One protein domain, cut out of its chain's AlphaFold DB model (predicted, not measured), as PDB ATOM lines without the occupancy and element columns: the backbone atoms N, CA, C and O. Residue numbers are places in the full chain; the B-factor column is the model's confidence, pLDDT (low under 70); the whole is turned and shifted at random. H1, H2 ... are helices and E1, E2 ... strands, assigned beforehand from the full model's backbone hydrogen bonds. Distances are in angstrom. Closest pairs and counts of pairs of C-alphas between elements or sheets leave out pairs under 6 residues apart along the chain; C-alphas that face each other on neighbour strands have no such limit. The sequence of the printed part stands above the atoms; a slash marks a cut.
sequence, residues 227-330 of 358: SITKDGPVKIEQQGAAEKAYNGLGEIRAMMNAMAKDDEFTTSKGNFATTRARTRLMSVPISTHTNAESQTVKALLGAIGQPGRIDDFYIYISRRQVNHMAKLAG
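Overview. This is residues 227 to 330 of the 358 residues of an uncharacterized protein of Candidatus Pacearchaeota archaeon (UniProt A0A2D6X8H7). An elongated body is built on a narrow ribbon of strands, E2 running on into E3 with E1 beside E3; H4 packs on E2, H3 packs on E3, and H1 lies side by side with H4. H5 follows E3 and packs on H1 and H3, H2 makes corners with H1 and H5, and the unnamed links 260 to 273 and 301 to 308 reach the two ends of the long axis. The printed part has 104 residues, with five named helices and three named strands in the order E1 H1 H2 H3 H4 E2 E3 H5; the class is mostly helix, and the sheet, E1 beside E3, is parallel. The whole is compact, with a radius of gyration of the C-alphas of 13.4 A, and spans 47 by 25 by 24 A.

Along the chain. E1 is residues 234 to 236, 6.4 A long, beginning at C-alpha 234 (-39.412, -14.853, 35.386). H1 is residues 241 to 248, 10.0 A, and H2 residues 250 to 259, 14.3 A. H3 is residues 274 to 283, 14.1 A, and H4 residues 291 to 300, 14.2 A. E2 is residues 309 to 313, 11.0 A, and E3 residues 315 to 317, 6.2 A. H5, residues 319 to 328, 14.3 A, ends at C-alpha 328 (-54.630, -26.958, 39.767).

Arrangement. E1 and E3 are parallel neighbours at 22 degrees, with N 236 and O 316 2.8 A apart and N 316 and O 234 2.9 A apart, within hydrogen-bond range. E2 runs on into E3 at 54 degrees; it pairs with no named strand, but residues 227 to 228 pair parallel and residues 286 to 287 antiparallel with its residues 312 to 313. The closest C-alphas of H3 and E3 are those of Met 282 and Ile 315, 5.5 A apart; those of H4 and E2 are Ser 294 and Ile 310, 5.1 A. H1 touches H4 at a shallow tilt of 2 degrees, opposite ways, closest at the C-alphas of Gly 248 and Glu 293, 5.9 A. H5 touches H3 about perpendicular, at 83 degrees, closest at the C-alphas of Thr 274 and Arg 319, 5.5 A. H5 touches H1 at 38 degrees, only just a steep tilt, the same way, closest at the C-alphas of Ala 242 and Gln 321, 5.7 A. H2 touches H1 only at the corner, closest at the C-alphas of Tyr 246 and Arg 253, 5.0 A, and touches H5 only at their ends, closest at the C-alphas of Met 256 and Ala 326, 6.2 A. H4 and H5 are apart. In H1, H2, H3, H4 and H5 every O i to N i+4 pair is within hydrogen-bond range.

Size, cuts and confidence. The two C-alphas farthest apart are those of Lys 269 and Pro 307, 47.0 A. The printed part has no cut, and the link from H2 to H3, 14 residues, is long. The mean pLDDT of the printed part is 94.5, and no printed residue is under 70.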
ATOM      1  N   SER A 227     -34.574 -14.805  24.712       92.12
ATOM      2  CA  SER A 227     -34.367 -15.881  25.680       92.12
ATOM      3  C   SER A 227     -34.122 -15.256  27.052       92.12
ATOM      4  O   SER A 227     -33.166 -14.495  27.231       92.12
ATOM      5  N   ILE A 228     -35.009 -15.512  28.017       92.69
ATOM      6  CA  ILE A 228     -34.864 -14.970  29.377       92.69
ATOM      7  C   ILE A 228     -33.920 -15.864  30.163       92.69
ATOM      8  O   ILE A 228     -34.186 -17.051  30.345       92.69
ATOM      9  N   THR A 229     -32.829 -15.289  30.655       92.06
ATOM     10  CA  THR A 229     -31.730 -16.052  31.248       92.06
ATOM     11  C   THR A 229     -32.013 -16.466  32.690       92.06
ATOM     12  O   THR A 229     -32.876 -15.925  33.383       92.06
ATOM     13  N   LYS A 230     -31.221 -17.423  33.180       93.00
ATOM     14  CA  LYS A 230     -31.268 -17.877  34.575       93.00
ATOM     15  C   LYS A 230     -30.818 -16.808  35.581       93.00
ATOM     16  O   LYS A 230     -31.185 -16.905  36.749       93.00
ATOM     17  N   ASP A 231     -30.056 -15.806  35.137       89.69
ATOM     18  CA  ASP A 231     -29.560 -14.708  35.981       89.69
ATOM     19  C   ASP A 231     -30.662 -13.683  36.296       89.69
ATOM     20  O   ASP A 231     -30.623 -13.015  37.328       89.69
ATOM     21  N   GLY A 232     -31.675 -13.582  35.428       90.75
ATOM     22  CA  GLY A 232     -32.855 -12.739  35.616       90.75
ATOM     23  C   GLY A 232     -34.133 -13.473  35.211       90.75
ATOM     24  O   GLY A 232     -34.742 -13.084  34.213       90.75
ATOM     25  N   PRO A 233     -34.526 -14.533  35.945       94.81
ATOM     26  CA  PRO A 233     -35.625 -15.408  35.564       94.81
ATOM     27  C   PRO A 233     -36.987 -14.756  35.827       94.81
ATOM     28  O   PRO A 233     -37.131 -13.860  36.661       94.81
ATOM     29  N   VAL A 234     -38.024 -15.280  35.177       95.56
ATOM     30  CA  VAL A 234     -39.412 -14.853  35.386       95.56
ATOM     31  C   VAL A 234     -39.871 -15.264  36.787       95.56
ATOM     32  O   VAL A 234     -39.912 -16.452  37.117       95.56
ATOM     33  N   LYS A 235     -40.232 -14.291  37.628       95.31
ATOM     34  CA  LYS A 235     -40.643 -14.537  39.018       95.31
ATOM     35  C   LYS A 235     -42.129 -14.881  39.112       95.31
ATOM     36  O   LYS A 235     -42.997 -14.038  38.913       95.31
ATOM     37  N   ILE A 236     -42.432 -16.113  39.501       94.69
ATOM     38  CA  ILE A 236     -43.783 -16.602  39.787       94.69
ATOM     39  C   ILE A 236     -43.971 -16.613  41.305       94.69
ATOM     40  O   ILE A 236     -43.886 -17.651  41.966       94.69
ATOM     41  N   GLU A 237     -44.179 -15.430  41.878       89.69
ATOM     42  CA  GLU A 237     -44.324 -15.258  43.332       89.69
ATOM     43  C   GLU A 237     -45.598 -14.511  43.726       89.69
ATOM     44  O   GLU A 237     -46.190 -14.823  44.763       89.69
ATOM     45  N   GLN A 238     -46.043 -13.579  42.880       87.50
ATOM     46  CA  GLN A 238     -47.190 -12.711  43.135       87.50
ATOM     47  C   GLN A 238     -48.517 -13.488  43.175       87.50
ATOM     48  O   GLN A 238     -48.640 -14.609  42.668       87.50
ATOM     49  N   GLN A 239     -49.538 -12.885  43.788       88.56
ATOM     50  CA  GLN A 239     -50.889 -13.443  43.808       88.56
ATOM     51  C   GLN A 239     -51.406 -13.634  42.373       88.56
ATOM     52  O   GLN A 239     -51.228 -12.770  41.521       88.56
ATOM     53  N   GLY A 240     -51.994 -14.797  42.085       92.75
ATOM     54  CA  GLY A 240     -52.480 -15.146  40.744       92.75
ATOM     55  C   GLY A 240     -51.390 -15.498  39.720       92.75
ATOM     56  O   GLY A 240     -51.710 -16.085  38.690       92.75
ATOM     57  N   ALA A 241     -50.102 -15.241  39.992       94.38
ATOM     58  CA  ALA A 241     -49.023 -15.527  39.038       94.38
ATOM     59  C   ALA A 241     -48.915 -17.022  38.701       94.38
ATOM     60  O   ALA A 241     -48.689 -17.376  37.547       94.38
ATOM     61  N   ALA A 242     -49.113 -17.904  39.687       95.50
ATOM     62  CA  ALA A 242     -49.071 -19.345  39.457       95.50
ATOM     63  C   ALA A 242     -50.228 -19.850  38.599       95.50
ATOM     64  O   ALA A 242     -50.017 -20.653  37.696       95.50
ATOM     65  N   GLU A 243     -51.436 -19.360  38.854       97.12
ATOM     66  CA  GLU A 243     -52.607 -19.704  38.053       97.12
ATOM     67  C   GLU A 243     -52.450 -19.188  36.622       97.12
ATOM     68  O   GLU A 243     -52.630 -19.939  35.666       97.12
ATOM     69  N   LYS A 244     -52.001 -17.938  36.465       97.00
ATOM     70  CA  LYS A 244     -51.693 -17.345  35.162       97.00
ATOM     71  C   LYS A 244     -50.626 -18.133  34.407       97.00
ATOM     72  O   LYS A 244     -50.789 -18.375  33.218       97.00
ATOM     73  N   ALA A 245     -49.557 -18.556  35.079       96.94
ATOM     74  CA  ALA A 245     -48.512 -19.361  34.462       96.94
ATOM     75  C   ALA A 245     -49.024 -20.759  34.066       96.94
ATOM     76  O   ALA A 245     -48.795 -21.191  32.944       96.94
ATOM     77  N   TYR A 246     -49.779 -21.438  34.931       97.88
ATOM     78  CA  TYR A 246     -50.350 -22.761  34.643       97.88
ATOM     79  C   TYR A 246     -51.380 -22.724  33.493       97.88
ATOM     80  O   TYR A 246     -51.378 -23.574  32.598       97.88
ATOM     81  N   ASN A 247     -52.243 -21.707  33.475       97.31
ATOM     82  CA  ASN A 247     -53.279 -21.544  32.454       97.31
ATOM     83  C   ASN A 247     -52.754 -20.908  31.162       97.31
ATOM     84  O   ASN A 247     -53.325 -21.136  30.100       97.31
ATOM     85  N   GLY A 248     -51.677 -20.132  31.220       96.38
ATOM     86  CA  GLY A 248     -51.162 -19.400  30.066       96.38
ATOM     87  C   GLY A 248     -49.944 -20.022  29.391       96.38
ATOM     88  O   GLY A 248     -49.599 -19.562  28.311       96.38
ATOM     89  N   LEU A 249     -49.289 -21.026  29.993       97.50
ATOM     90  CA  LEU A 249     -48.050 -21.624  29.478       97.50
ATOM     91  C   LEU A 249     -48.190 -23.150  29.391       97.50
ATOM     92  O   LEU A 249     -48.211 -23.844  30.413       97.50
ATOM     93  N   GLY A 250     -48.298 -23.674  28.166       96.94
ATOM     94  CA  GLY A 250     -48.595 -25.084  27.911       96.94
ATOM     95  C   GLY A 250     -47.548 -26.037  28.483       96.94
ATOM     96  O   GLY A 250     -47.905 -27.044  29.096       96.94
ATOM     97  N   GLU A 251     -46.265 -25.694  28.363       97.19
ATOM     98  CA  GLU A 251     -45.172 -26.525  28.877       97.19
ATOM     99  C   GLU A 251     -45.157 -26.584  30.415       97.19
ATOM    100  O   GLU A 251     -45.053 -27.676  30.975       97.19
ATOM    101  N   ILE A 252     -45.394 -25.465  31.121       97.06
ATOM    102  CA  ILE A 252     -45.554 -25.481  32.591       97.06
ATOM    103  C   ILE A 252     -46.714 -26.392  32.986       97.06
ATOM    104  O   ILE A 252     -46.581 -27.209  33.898       97.06
ATOM    105  N   ARG A 253     -47.856 -26.272  32.298       97.69
ATOM    106  CA  ARG A 253     -49.030 -27.104  32.570       97.69
ATOM    107  C   ARG A 253     -48.722 -28.586  32.390       97.69
ATOM    108  O   ARG A 253     -49.059 -29.387  33.258       97.69
ATOM    109  N   ALA A 254     -48.069 -28.945  31.286       97.25
ATOM    110  CA  ALA A 254     -47.681 -30.316  30.987       97.25
ATOM    111  C   ALA A 254     -46.723 -30.872  32.049       97.25
ATOM    112  O   ALA A 254     -46.972 -31.952  32.588       97.25
ATOM    113  N   MET A 255     -45.689 -30.107  32.422       96.75
ATOM    114  CA  MET A 255     -44.750 -30.481  33.482       96.75
ATOM    115  C   MET A 255     -45.461 -30.689  34.823       96.75
ATOM    116  O   MET A 255     -45.222 -31.689  35.496       96.75
ATOM    117  N   MET A 256     -46.358 -29.779  35.215       97.62
ATOM    118  CA  MET A 256     -47.100 -29.886  36.474       97.62
ATOM    119  C   MET A 256     -48.068 -31.068  36.488       97.62
ATOM    120  O   MET A 256     -48.138 -31.769  37.493       97.62
ATOM    121  N   ASN A 257     -48.764 -31.330  35.382       97.56
ATOM    122  CA  ASN A 257     -49.662 -32.478  35.251       97.56
ATOM    123  C   ASN A 257     -48.914 -33.813  35.305       97.56
ATOM    124  O   ASN A 257     -49.445 -34.776  35.854       97.56
ATOM    125  N   ALA A 258     -47.705 -33.872  34.741       97.00
ATOM    126  CA  ALA A 258     -46.843 -35.042  34.843       97.00
ATOM    127  C   ALA A 258     -46.367 -35.243  36.288       97.00
ATOM    128  O   ALA A 258     -46.604 -36.297  36.865       97.00
ATOM    129  N   MET A 259     -45.794 -34.203  36.910       97.12
ATOM    130  CA  MET A 259     -45.302 -34.284  38.290       97.12
ATOM    131  C   MET A 259     -46.417 -34.613  39.294       97.12
ATOM    132  O   MET A 259     -46.187 -35.367  40.225       97.12
ATOM    133  N   ALA A 260     -47.634 -34.087  39.120       95.81
ATOM    134  CA  ALA A 260     -48.759 -34.347  40.027       95.81
ATOM    135  C   ALA A 260     -49.213 -35.819  40.067       95.81
ATOM    136  O   ALA A 260     -49.882 -36.212  41.022       95.81
ATOM    137  N   LYS A 261     -48.878 -36.607  39.039       94.81
ATOM    138  CA  LYS A 261     -49.250 -38.024  38.894       94.81
ATOM    139  C   LYS A 261     -48.081 -38.981  39.121       94.81
ATOM    140  O   LYS A 261     -48.273 -40.188  39.040       94.81
ATOM    141  N   ASP A 262     -46.889 -38.444  39.328       94.69
ATOM    142  CA  ASP A 262     -45.659 -39.209  39.425       94.69
ATOM    143  C   ASP A 262     -45.299 -39.412  40.902       94.69
ATOM    144  O   ASP A 262     -45.181 -38.452  41.673       94.69
ATOM    145  N   ASP A 263     -45.120 -40.673  41.292       93.81
ATOM    146  CA  ASP A 263     -44.749 -41.069  42.650       93.81
ATOM    147  C   ASP A 263     -43.393 -40.485  43.067       93.81
ATOM    148  O   ASP A 263     -43.175 -40.224  44.254       93.81
ATOM    149  N   GLU A 264     -42.509 -40.160  42.110       95.19
ATOM    150  CA  GLU A 264     -41.271 -39.424  42.380       95.19
ATOM    151  C   GLU A 264     -41.561 -38.056  43.014       95.19
ATOM    152  O   GLU A 264     -40.716 -37.509  43.713       95.19
ATOM    153  N   PHE A 265     -42.746 -37.475  42.841       95.94
ATOM    154  CA  PHE A 265     -43.121 -36.195  43.446       95.94
ATOM    155  C   PHE A 265     -44.082 -36.348  44.622       95.94
ATOM    156  O   PHE A 265     -44.644 -35.354  45.088       95.94
ATOM    157  N   THR A 266     -44.181 -37.549  45.187       93.75
ATOM    158  CA  THR A 266     -44.918 -37.821  46.418       93.75
ATOM    159  C   THR A 266     -43.941 -38.168  47.543       93.75
ATOM    160  O   THR A 266     -43.017 -38.965  47.403       93.75
ATOM    161  N   THR A 267     -44.077 -37.496  48.683       93.00
ATOM    162  CA  THR A 267     -43.280 -37.796  49.885       93.00
ATOM    163  C   THR A 267     -43.799 -39.058  50.574       93.00
ATOM    164  O   THR A 267     -44.949 -39.437  50.388       93.00
ATOM    165  N   SER A 268     -43.008 -39.654  51.471       90.50
ATOM    166  CA  SER A 268     -43.446 -40.810  52.277       90.50
ATOM    167  C   SER A 268     -44.710 -40.553  53.112       90.50
ATOM    168  O   SER A 268     -45.398 -41.492  53.488       90.50
ATOM    169  N   LYS A 269     -45.036 -39.283  53.385       90.00
ATOM    170  CA  LYS A 269     -46.255 -38.852  54.088       90.00
ATOM    171  C   LYS A 269     -47.424 -38.527  53.143       90.00
ATOM    172  O   LYS A 269     -48.356 -37.849  53.557       90.00
ATOM    173  N   GLY A 270     -47.329 -38.873  51.858       90.62
ATOM    174  CA  GLY A 270     -48.350 -38.580  50.844       90.62
ATOM    175  C   GLY A 270     -48.421 -37.116  50.387       90.62
ATOM    176  O   GLY A 270     -49.210 -36.784  49.510       90.62
ATOM    177  N   ASN A 271     -47.604 -36.211  50.939       93.81
ATOM    178  CA  ASN A 271     -47.581 -34.807  50.512       93.81
ATOM    179  C   ASN A 271     -46.838 -34.636  49.184       93.81
ATOM    180  O   ASN A 271     -45.832 -35.313  48.962       93.81
ATOM    181  N   PHE A 272     -47.240 -33.656  48.373       96.62
ATOM    182  CA  PHE A 272     -46.511 -33.278  47.166       96.62
ATOM    183  C   PHE A 272     -45.104 -32.765  47.508       96.62
ATOM    184  O   PHE A 272     -44.928 -31.857  48.330       96.62
ATOM    185  N   ALA A 273     -44.083 -33.318  46.858       97.00
ATOM    186  CA  ALA A 273     -42.673 -33.004  47.051       97.00
ATOM    187  C   ALA A 273     -42.301 -31.666  46.387       97.00
ATOM    188  O   ALA A 273     -41.486 -31.594  45.464       97.00
ATOM    189  N   THR A 274     -42.879 -30.571  46.891       96.81
ATOM    190  CA  THR A 274     -42.738 -29.209  46.345       96.81
ATOM    191  C   THR A 274     -41.288 -28.770  46.134       96.81
ATOM    192  O   THR A 274     -41.010 -28.067  45.169       96.81
ATOM    193  N   THR A 275     -40.349 -29.185  46.994       97.19
ATOM    194  CA  THR A 275     -38.917 -28.888  46.826       97.19
ATOM    195  C   THR A 275     -38.351 -29.537  45.563       97.19
ATOM    196  O   THR A 275     -37.667 -28.863  44.799       97.19
ATOM    197  N   ARG A 276     -38.663 -30.815  45.315       96.88
ATOM    198  CA  ARG A 276     -38.185 -31.565  44.143       96.88
ATOM    199  C   ARG A 276     -38.792 -31.003  42.855       96.88
ATOM    200  O   ARG A 276     -38.056 -30.685  41.924       96.88
ATOM    201  N   ALA A 277     -40.109 -30.775  42.853       97.12
ATOM    202  CA  ALA A 277     -40.822 -30.154  41.734       97.12
ATOM    203  C   ALA A 277     -40.276 -28.754  41.407       97.12
ATOM    204  O   ALA A 277     -39.974 -28.453  40.253       97.12
ATOM    205  N   ARG A 278     -40.057 -27.921  42.434       97.06
ATOM    206  CA  ARG A 278     -39.443 -26.595  42.287       97.06
ATOM    207  C   ARG A 278     -38.066 -26.673  41.633       97.06
ATOM    208  O   ARG A 278     -37.805 -25.926  40.699       97.06
ATOM    209  N   THR A 279     -37.187 -27.551  42.119       96.75
ATOM    210  CA  THR A 279     -35.833 -27.692  41.565       96.75
ATOM    211  C   THR A 279     -35.877 -28.061  40.087       96.75
ATOM    212  O   THR A 279     -35.153 -27.461  39.295       96.75
ATOM    213  N   ARG A 280     -36.765 -28.985  39.699       95.88
ATOM    214  CA  ARG A 280     -36.919 -29.393  38.300       95.88
ATOM    215  C   ARG A 280     -37.401 -28.239  37.424       95.88
ATOM    216  O   ARG A 280     -36.732 -27.917  36.445       95.88
ATOM    217  N   LEU A 281     -38.471 -27.556  37.832       95.75
ATOM    218  CA  LEU A 281     -39.014 -26.378  37.143       95.75
ATOM    219  C   LEU A 281     -37.986 -25.253  36.946       95.75
ATOM    220  O   LEU A 281     -37.964 -24.619  35.903       95.75
ATOM    221  N   MET A 282     -37.125 -25.006  37.935       96.00
ATOM    222  CA  MET A 282     -36.111 -23.943  37.864       96.00
ATOM    223  C   MET A 282     -34.847 -24.344  37.082       96.00
ATOM    224  O   MET A 282     -34.001 -23.495  36.794       96.00
ATOM    225  N   SER A 283     -34.666 -25.636  36.799       94.44
ATOM    226  CA  SER A 283     -33.466 -26.160  36.133       94.44
ATOM    227  C   SER A 283     -33.559 -26.182  34.607       94.44
ATOM    228  O   SER A 283     -32.522 -26.173  33.946       94.44
ATOM    229  N   VAL A 284     -34.775 -26.183  34.056       92.88
ATOM    230  CA  VAL A 284     -35.039 -26.364  32.624       92.88
ATOM    231  C   VAL A 284     -35.597 -25.060  32.041       92.88
ATOM    232  O   VAL A 284     -36.466 -24.459  32.675       92.88
ATOM    233  N   PRO A 285     -35.107 -24.592  30.876       95.62
ATOM    234  CA  PRO A 285     -35.743 -23.486  30.171       95.62
ATOM    235  C   PRO A 285     -37.114 -23.929  29.653       95.62
ATOM    236  O   PRO A 285     -37.253 -25.020  29.110       95.62
ATOM    237  N   ILE A 286     -38.115 -23.075  29.823       96.75
ATOM    238  CA  ILE A 286     -39.477 -23.301  29.347       96.75
ATOM    239  C   ILE A 286     -39.620 -22.604  28.002       96.75
ATOM    240  O   ILE A 286     -39.332 -21.414  27.892       96.75
ATOM    241  N   SER A 287     -40.073 -23.334  26.995       96.62
ATOM    242  CA  SER A 287     -40.314 -22.833  25.650       96.62
ATOM    243  C   SER A 287     -41.690 -22.179  25.555       96.62
ATOM    244  O   SER A 287     -42.651 -22.587  26.213       96.62
ATOM    245  N   THR A 288     -41.815 -21.178  24.688       95.69
ATOM    246  CA  THR A 288     -43.117 -20.736  24.188       95.69
ATOM    247  C   THR A 288     -43.261 -21.125  22.724       95.69
ATOM    248  O   THR A 288     -42.335 -21.023  21.917       95.69
ATOM    249  N   HIS A 289     -44.445 -21.601  22.365       93.12
ATOM    250  CA  HIS A 289     -44.762 -22.031  21.008       93.12
ATOM    251  C   HIS A 289     -45.700 -21.049  20.310       93.12
ATOM    252  O   HIS A 289     -45.748 -21.003  19.079       93.12
ATOM    253  N   THR A 290     -46.428 -20.241  21.083       93.88
ATOM    254  CA  THR A 290     -47.421 -19.299  20.562       93.88
ATOM    255  C   THR A 290     -47.157 -17.865  21.008       93.88
ATOM    256  O   THR A 290     -46.578 -17.599  22.062       93.88
ATOM    257  N   ASN A 291     -47.662 -16.902  20.230       91.56
ATOM    258  CA  ASN A 291     -47.605 -15.493  20.617       91.56
ATOM    259  C   ASN A 291     -48.363 -15.231  21.930       91.56
ATOM    260  O   ASN A 291     -47.934 -14.393  22.715       91.56
ATOM    261  N   ALA A 292     -49.451 -15.961  22.202       95.19
ATOM    262  CA  ALA A 292     -50.213 -15.832  23.445       95.19
ATOM    263  C   ALA A 292     -49.396 -16.250  24.682       95.19
ATOM    264  O   ALA A 292     -49.423 -15.566  25.709       95.19
ATOM    265  N   GLU A 293     -48.616 -17.327  24.575       96.69
ATOM    266  CA  GLU A 293     -47.688 -17.753  25.627       96.69
ATOM    267  C   GLU A 293     -46.589 -16.709  25.837       96.69
ATOM    268  O   GLU A 293     -46.371 -16.268  26.965       96.69
ATOM    269  N   SER A 294     -45.972 -16.212  24.759       95.06
ATOM    270  CA  SER A 294     -44.982 -15.134  24.863       95.06
ATOM    271  C   SER A 294     -45.553 -13.875  25.533       95.06
ATOM    272  O   SER A 294     -44.878 -13.278  26.373       95.06
ATOM    273  N   GLN A 295     -46.792 -13.481  25.221       95.00
ATOM    274  CA  GLN A 295     -47.456 -12.353  25.885       95.00
ATOM    275  C   GLN A 295     -47.753 -12.643  27.360       95.00
ATOM    276  O   GLN A 295     -47.641 -11.745  28.195       95.00
ATOM    277  N   THR A 296     -48.063 -13.892  27.712       96.38
ATOM    278  CA  THR A 296     -48.213 -14.304  29.114       96.38
ATOM    279  C   THR A 296     -46.905 -14.114  29.877       96.38
ATOM    280  O   THR A 296     -46.925 -13.526  30.960       96.38
ATOM    281  N   VAL A 297     -45.771 -14.529  29.303       96.12
ATOM    282  CA  VAL A 297     -44.447 -14.323  29.910       96.12
ATOM    283  C   VAL A 297     -44.136 -12.833  30.060       96.12
ATOM    284  O   VAL A 297     -43.764 -12.395  31.146       96.12
ATOM    285  N   LYS A 298     -44.372 -12.023  29.020       94.12
ATOM    286  CA  LYS A 298     -44.212 -10.560  29.094       94.12
ATOM    287  C   LYS A 298     -45.057  -9.951  30.203       94.12
ATOM    288  O   LYS A 298     -44.585  -9.101  30.949       94.12
ATOM    289  N   ALA A 299     -46.288 -10.421  30.361       94.50
ATOM    290  CA  ALA A 299     -47.167  -9.948  31.412       94.50
ATOM    291  C   ALA A 299     -46.738 -10.393  32.819       94.50
ATOM    292  O   ALA A 299     -47.060  -9.701  33.777       94.50
ATOM    293  N   LEU A 300     -46.029 -11.517  32.960       94.56
ATOM    294  CA  LEU A 300     -45.404 -11.930  34.224       94.56
ATOM    295  C   LEU A 300     -44.133 -11.121  34.537       94.56
ATOM    296  O   LEU A 300     -43.810 -10.934  35.702       94.56
ATOM    297  N   LEU A 301     -43.442 -10.620  33.511       92.69
ATOM    298  CA  LEU A 301     -42.249  -9.775  33.636       92.69
ATOM    299  C   LEU A 301     -42.546  -8.278  33.816       92.69
ATOM    300  O   LEU A 301     -41.612  -7.503  33.999       92.69
ATOM    301  N   GLY A 302     -43.806  -7.845  33.689       90.38
ATOM    302  CA  GLY A 302     -44.141  -6.416  33.600       90.38
ATOM    303  C   GLY A 302     -43.720  -5.764  32.272       90.38
ATOM    304  O   GLY A 302     -43.662  -4.546  32.165       90.38
ATOM    305  N   ALA A 303     -43.455  -6.568  31.242       88.94
ATOM    306  CA  ALA A 303     -42.955  -6.170  29.924       88.94
ATOM    307  C   ALA A 303     -44.064  -6.103  28.848       88.94
ATOM    308  O   ALA A 303     -43.818  -6.341  27.662       88.94
ATOM    309  N   ILE A 304     -45.316  -5.835  29.239       87.56
ATOM    310  CA  ILE A 304     -46.450  -5.797  28.298       87.56
ATOM    311  C   ILE A 304     -46.234  -4.693  27.255       87.56
ATOM    312  O   ILE A 304     -46.024  -3.526  27.590       87.56
ATOM    313  N   GLY A 305     -46.341  -5.065  25.979       82.31
ATOM    314  CA  GLY A 305     -46.172  -4.151  24.849       82.31
ATOM    315  C   GLY A 305     -44.724  -3.946  24.400       82.31
ATOM    316  O   GLY A 305     -44.514  -3.232  23.426       82.31
ATOM    317  N   GLN A 306     -43.736  -4.573  25.049       83.69
ATOM    318  CA  GLN A 306     -42.379  -4.629  24.495       83.69
ATOM    319  C   GLN A 306     -42.362  -5.518  23.233       83.69
ATOM    320  O   GLN A 306     -43.159  -6.462  23.159       83.69
ATOM    321  N   PRO A 307     -41.512  -5.230  22.231       81.81
ATOM    322  CA  PRO A 307     -41.499  -5.921  20.937       81.81
ATOM    323  C   PRO A 307     -40.894  -7.332  21.022       81.81
ATOM    324  O   PRO A 307     -40.513  -7.792  22.100       81.81
ATOM    325  N   GLY A 308     -40.902  -8.048  19.896       85.38
ATOM    326  CA  GLY A 308     -40.330  -9.388  19.748       85.38
ATOM    327  C   GLY A 308     -41.130 -10.525  20.391       85.38
ATOM    328  O   GLY A 308     -42.220 -10.329  20.941       85.38
ATOM    329  N   ARG A 309     -40.598 -11.744  20.320       90.31
ATOM    330  CA  ARG A 309     -41.188 -12.962  20.891       90.31
ATOM    331  C   ARG A 309     -40.221 -13.622  21.867       90.31
ATOM    332  O   ARG A 309     -39.051 -13.803  21.558       90.31
ATOM    333  N   ILE A 310     -40.714 -13.992  23.044       92.31
ATOM    334  CA  ILE A 310     -39.946 -14.779  24.016       92.31
ATOM    335  C   ILE A 310     -40.020 -16.236  23.592       92.31
ATOM    336  O   ILE A 310     -41.079 -16.828  23.730       92.31
ATOM    337  N   ASP A 311     -38.933 -16.793  23.077       93.62
ATOM    338  CA  ASP A 311     -38.874 -18.184  22.624       93.62
ATOM    339  C   ASP A 311     -38.690 -19.148  23.793       93.62
ATOM    340  O   ASP A 311     -39.340 -20.188  23.834       93.62
ATOM    341  N   ASP A 312     -37.847 -18.781  24.757       95.38
ATOM    342  CA  ASP A 312     -37.620 -19.565  25.962       95.38
ATOM    343  C   ASP A 312     -37.307 -18.682  27.179       95.38
ATOM    344  O   ASP A 312     -36.937 -17.510  27.062       95.38
ATOM    345  N   PHE A 313     -37.531 -19.222  28.375       97.12
ATOM    346  CA  PHE A 313     -37.299 -18.505  29.623       97.12
ATOM    347  C   PHE A 313     -37.044 -19.441  30.802       97.12
ATOM    348  O   PHE A 313     -37.622 -20.520  30.914       97.12
ATOM    349  N   TYR A 314     -36.223 -18.987  31.746       97.06
ATOM    350  CA  TYR A 314     -36.134 -19.596  33.072       97.06
ATOM    351  C   TYR A 314     -37.153 -18.975  34.028       97.06
ATOM    352  O   TYR A 314     -37.481 -17.790  33.932       97.06
ATOM    353  N   ILE A 315     -37.615 -19.765  35.000       97.00
ATOM    354  CA  ILE A 315     -38.506 -19.297  36.066       97.00
ATOM    355  C   ILE A 315     -37.842 -19.364  37.434       97.00
ATOM    356  O   ILE A 315     -37.033 -20.243  37.731       97.00
ATOM    357  N   TYR A 316     -38.262 -18.453  38.301       96.69
ATOM    358  CA  TYR A 316     -38.123 -18.573  39.740       96.69
ATOM    359  C   TYR A 316     -39.517 -18.743  40.336       96.69
ATOM    360  O   TYR A 316     -40.397 -17.919  40.101       96.69
ATOM    361  N   ILE A 317     -39.733 -19.793  41.124       96.94
ATOM    362  CA  ILE A 317     -41.040 -20.081  41.724       96.94
ATOM    363  C   ILE A 317     -40.886 -20.506  43.185       96.94
ATOM    364  O   ILE A 317     -39.964 -21.243  43.549       96.94
ATOM    365  N   SER A 318     -41.788 -20.038  44.051       95.94
ATOM    366  CA  SER A 318     -41.792 -20.417  45.467       95.94
ATOM    367  C   SER A 318     -42.483 -21.769  45.693       95.94
ATOM    368  O   SER A 318     -43.363 -22.178  44.934       95.94
ATOM    369  N   ARG A 319     -42.141 -22.469  46.784       95.75
ATOM    370  CA  ARG A 319     -42.772 -23.763  47.139       95.75
ATOM    371  C   ARG A 319     -44.296 -23.660  47.277       95.75
ATOM    372  O   ARG A 319     -45.010 -24.585  46.907       95.75
ATOM    373  N   ARG A 320     -44.792 -22.522  47.778       95.56
ATOM    374  CA  ARG A 320     -46.230 -22.248  47.910       95.56
ATOM    375  C   ARG A 320     -46.918 -22.205  46.546       95.56
ATOM    376  O   ARG A 320     -47.982 -22.795  46.395       95.56
ATOM    377  N   GLN A 321     -46.300 -21.542  45.570       97.19
ATOM    378  CA  GLN A 321     -46.834 -21.433  44.213       97.19
ATOM    379  C   GLN A 321     -46.772 -22.775  43.473       97.19
ATOM    380  O   GLN A 321     -47.736 -23.146  42.815       97.19
ATOM    381  N   VAL A 322     -45.713 -23.569  43.681       97.19
ATOM    382  CA  VAL A 322     -45.642 -24.956  43.182       97.19
ATOM    383  C   VAL A 322     -46.775 -25.816  43.747       97.19
ATOM    384  O   VAL A 322     -47.450 -26.513  42.997       97.19
ATOM    385  N   ASN A 323     -47.033 -25.739  45.057       95.88
ATOM    386  CA  ASN A 323     -48.145 -26.465  45.675       95.88
ATOM    387  C   ASN A 323     -49.506 -26.028  45.111       95.88
ATOM    388  O   ASN A 323     -50.400 -26.847  44.926       95.88
ATOM    389  N   HIS A 324     -49.670 -24.733  44.836       96.56
ATOM    390  CA  HIS A 324     -50.881 -24.215  44.209       96.56
ATOM    391  C   HIS A 324     -51.063 -24.786  42.796       96.56
ATOM    392  O   HIS A 324     -52.122 -25.331  42.501       96.56
ATOM    393  N   MET A 325     -50.020 -24.763  41.961       97.44
ATOM    394  CA  MET A 325     -50.066 -25.384  40.632       97.44
ATOM    395  C   MET A 325     -50.338 -26.890  40.692       97.44
ATOM    396  O   MET A 325     -51.048 -27.406  39.839       97.44
ATOM    397  N   ALA A 326     -49.810 -27.602  41.693       97.06
ATOM    398  CA  ALA A 326     -50.069 -29.032  41.857       97.06
ATOM    399  C   ALA A 326     -51.561 -29.302  42.107       97.06
ATOM    400  O   ALA A 326     -52.135 -30.202  41.502       97.06
ATOM    401  N   LYS A 327     -52.215 -28.473  42.931       96.44
ATOM    402  CA  LYS A 327     -53.668 -28.542  43.142       96.44
ATOM    403  C   LYS A 327     -54.453 -28.248  41.863       96.44
ATOM    404  O   LYS A 327     -55.404 -28.964  41.573       96.44
ATOM    405  N   LEU A 328     -54.035 -27.246  41.083       96.94
ATOM    406  CA  LEU A 328     -54.630 -26.958  39.767       96.94
ATOM    407  C   LEU A 328     -54.469 -28.142  38.799       96.94
ATOM    408  O   LEU A 328     -55.379 -28.437  38.033       96.94
ATOM    409  N   ALA A 329     -53.351 -28.865  38.892       96.75
ATOM    410  CA  ALA A 329     -53.080 -30.094  38.148       96.75
ATOM    411  C   ALA A 329     -53.849 -31.332  38.655       96.75
ATOM    412  O   ALA A 329     -53.689 -32.423  38.107       96.75
ATOM    413  N   GLY A 330     -54.685 -31.182  39.687       95.25
ATOM    414  CA  GLY A 330     -55.514 -32.252  40.239       95.25
ATOM    415  C   GLY A 330     -54.867 -33.054  41.369       95.25
ATOM    416  O   GLY A 330     -55.469 -34.030  41.818       95.25
TER     417      GLY A 330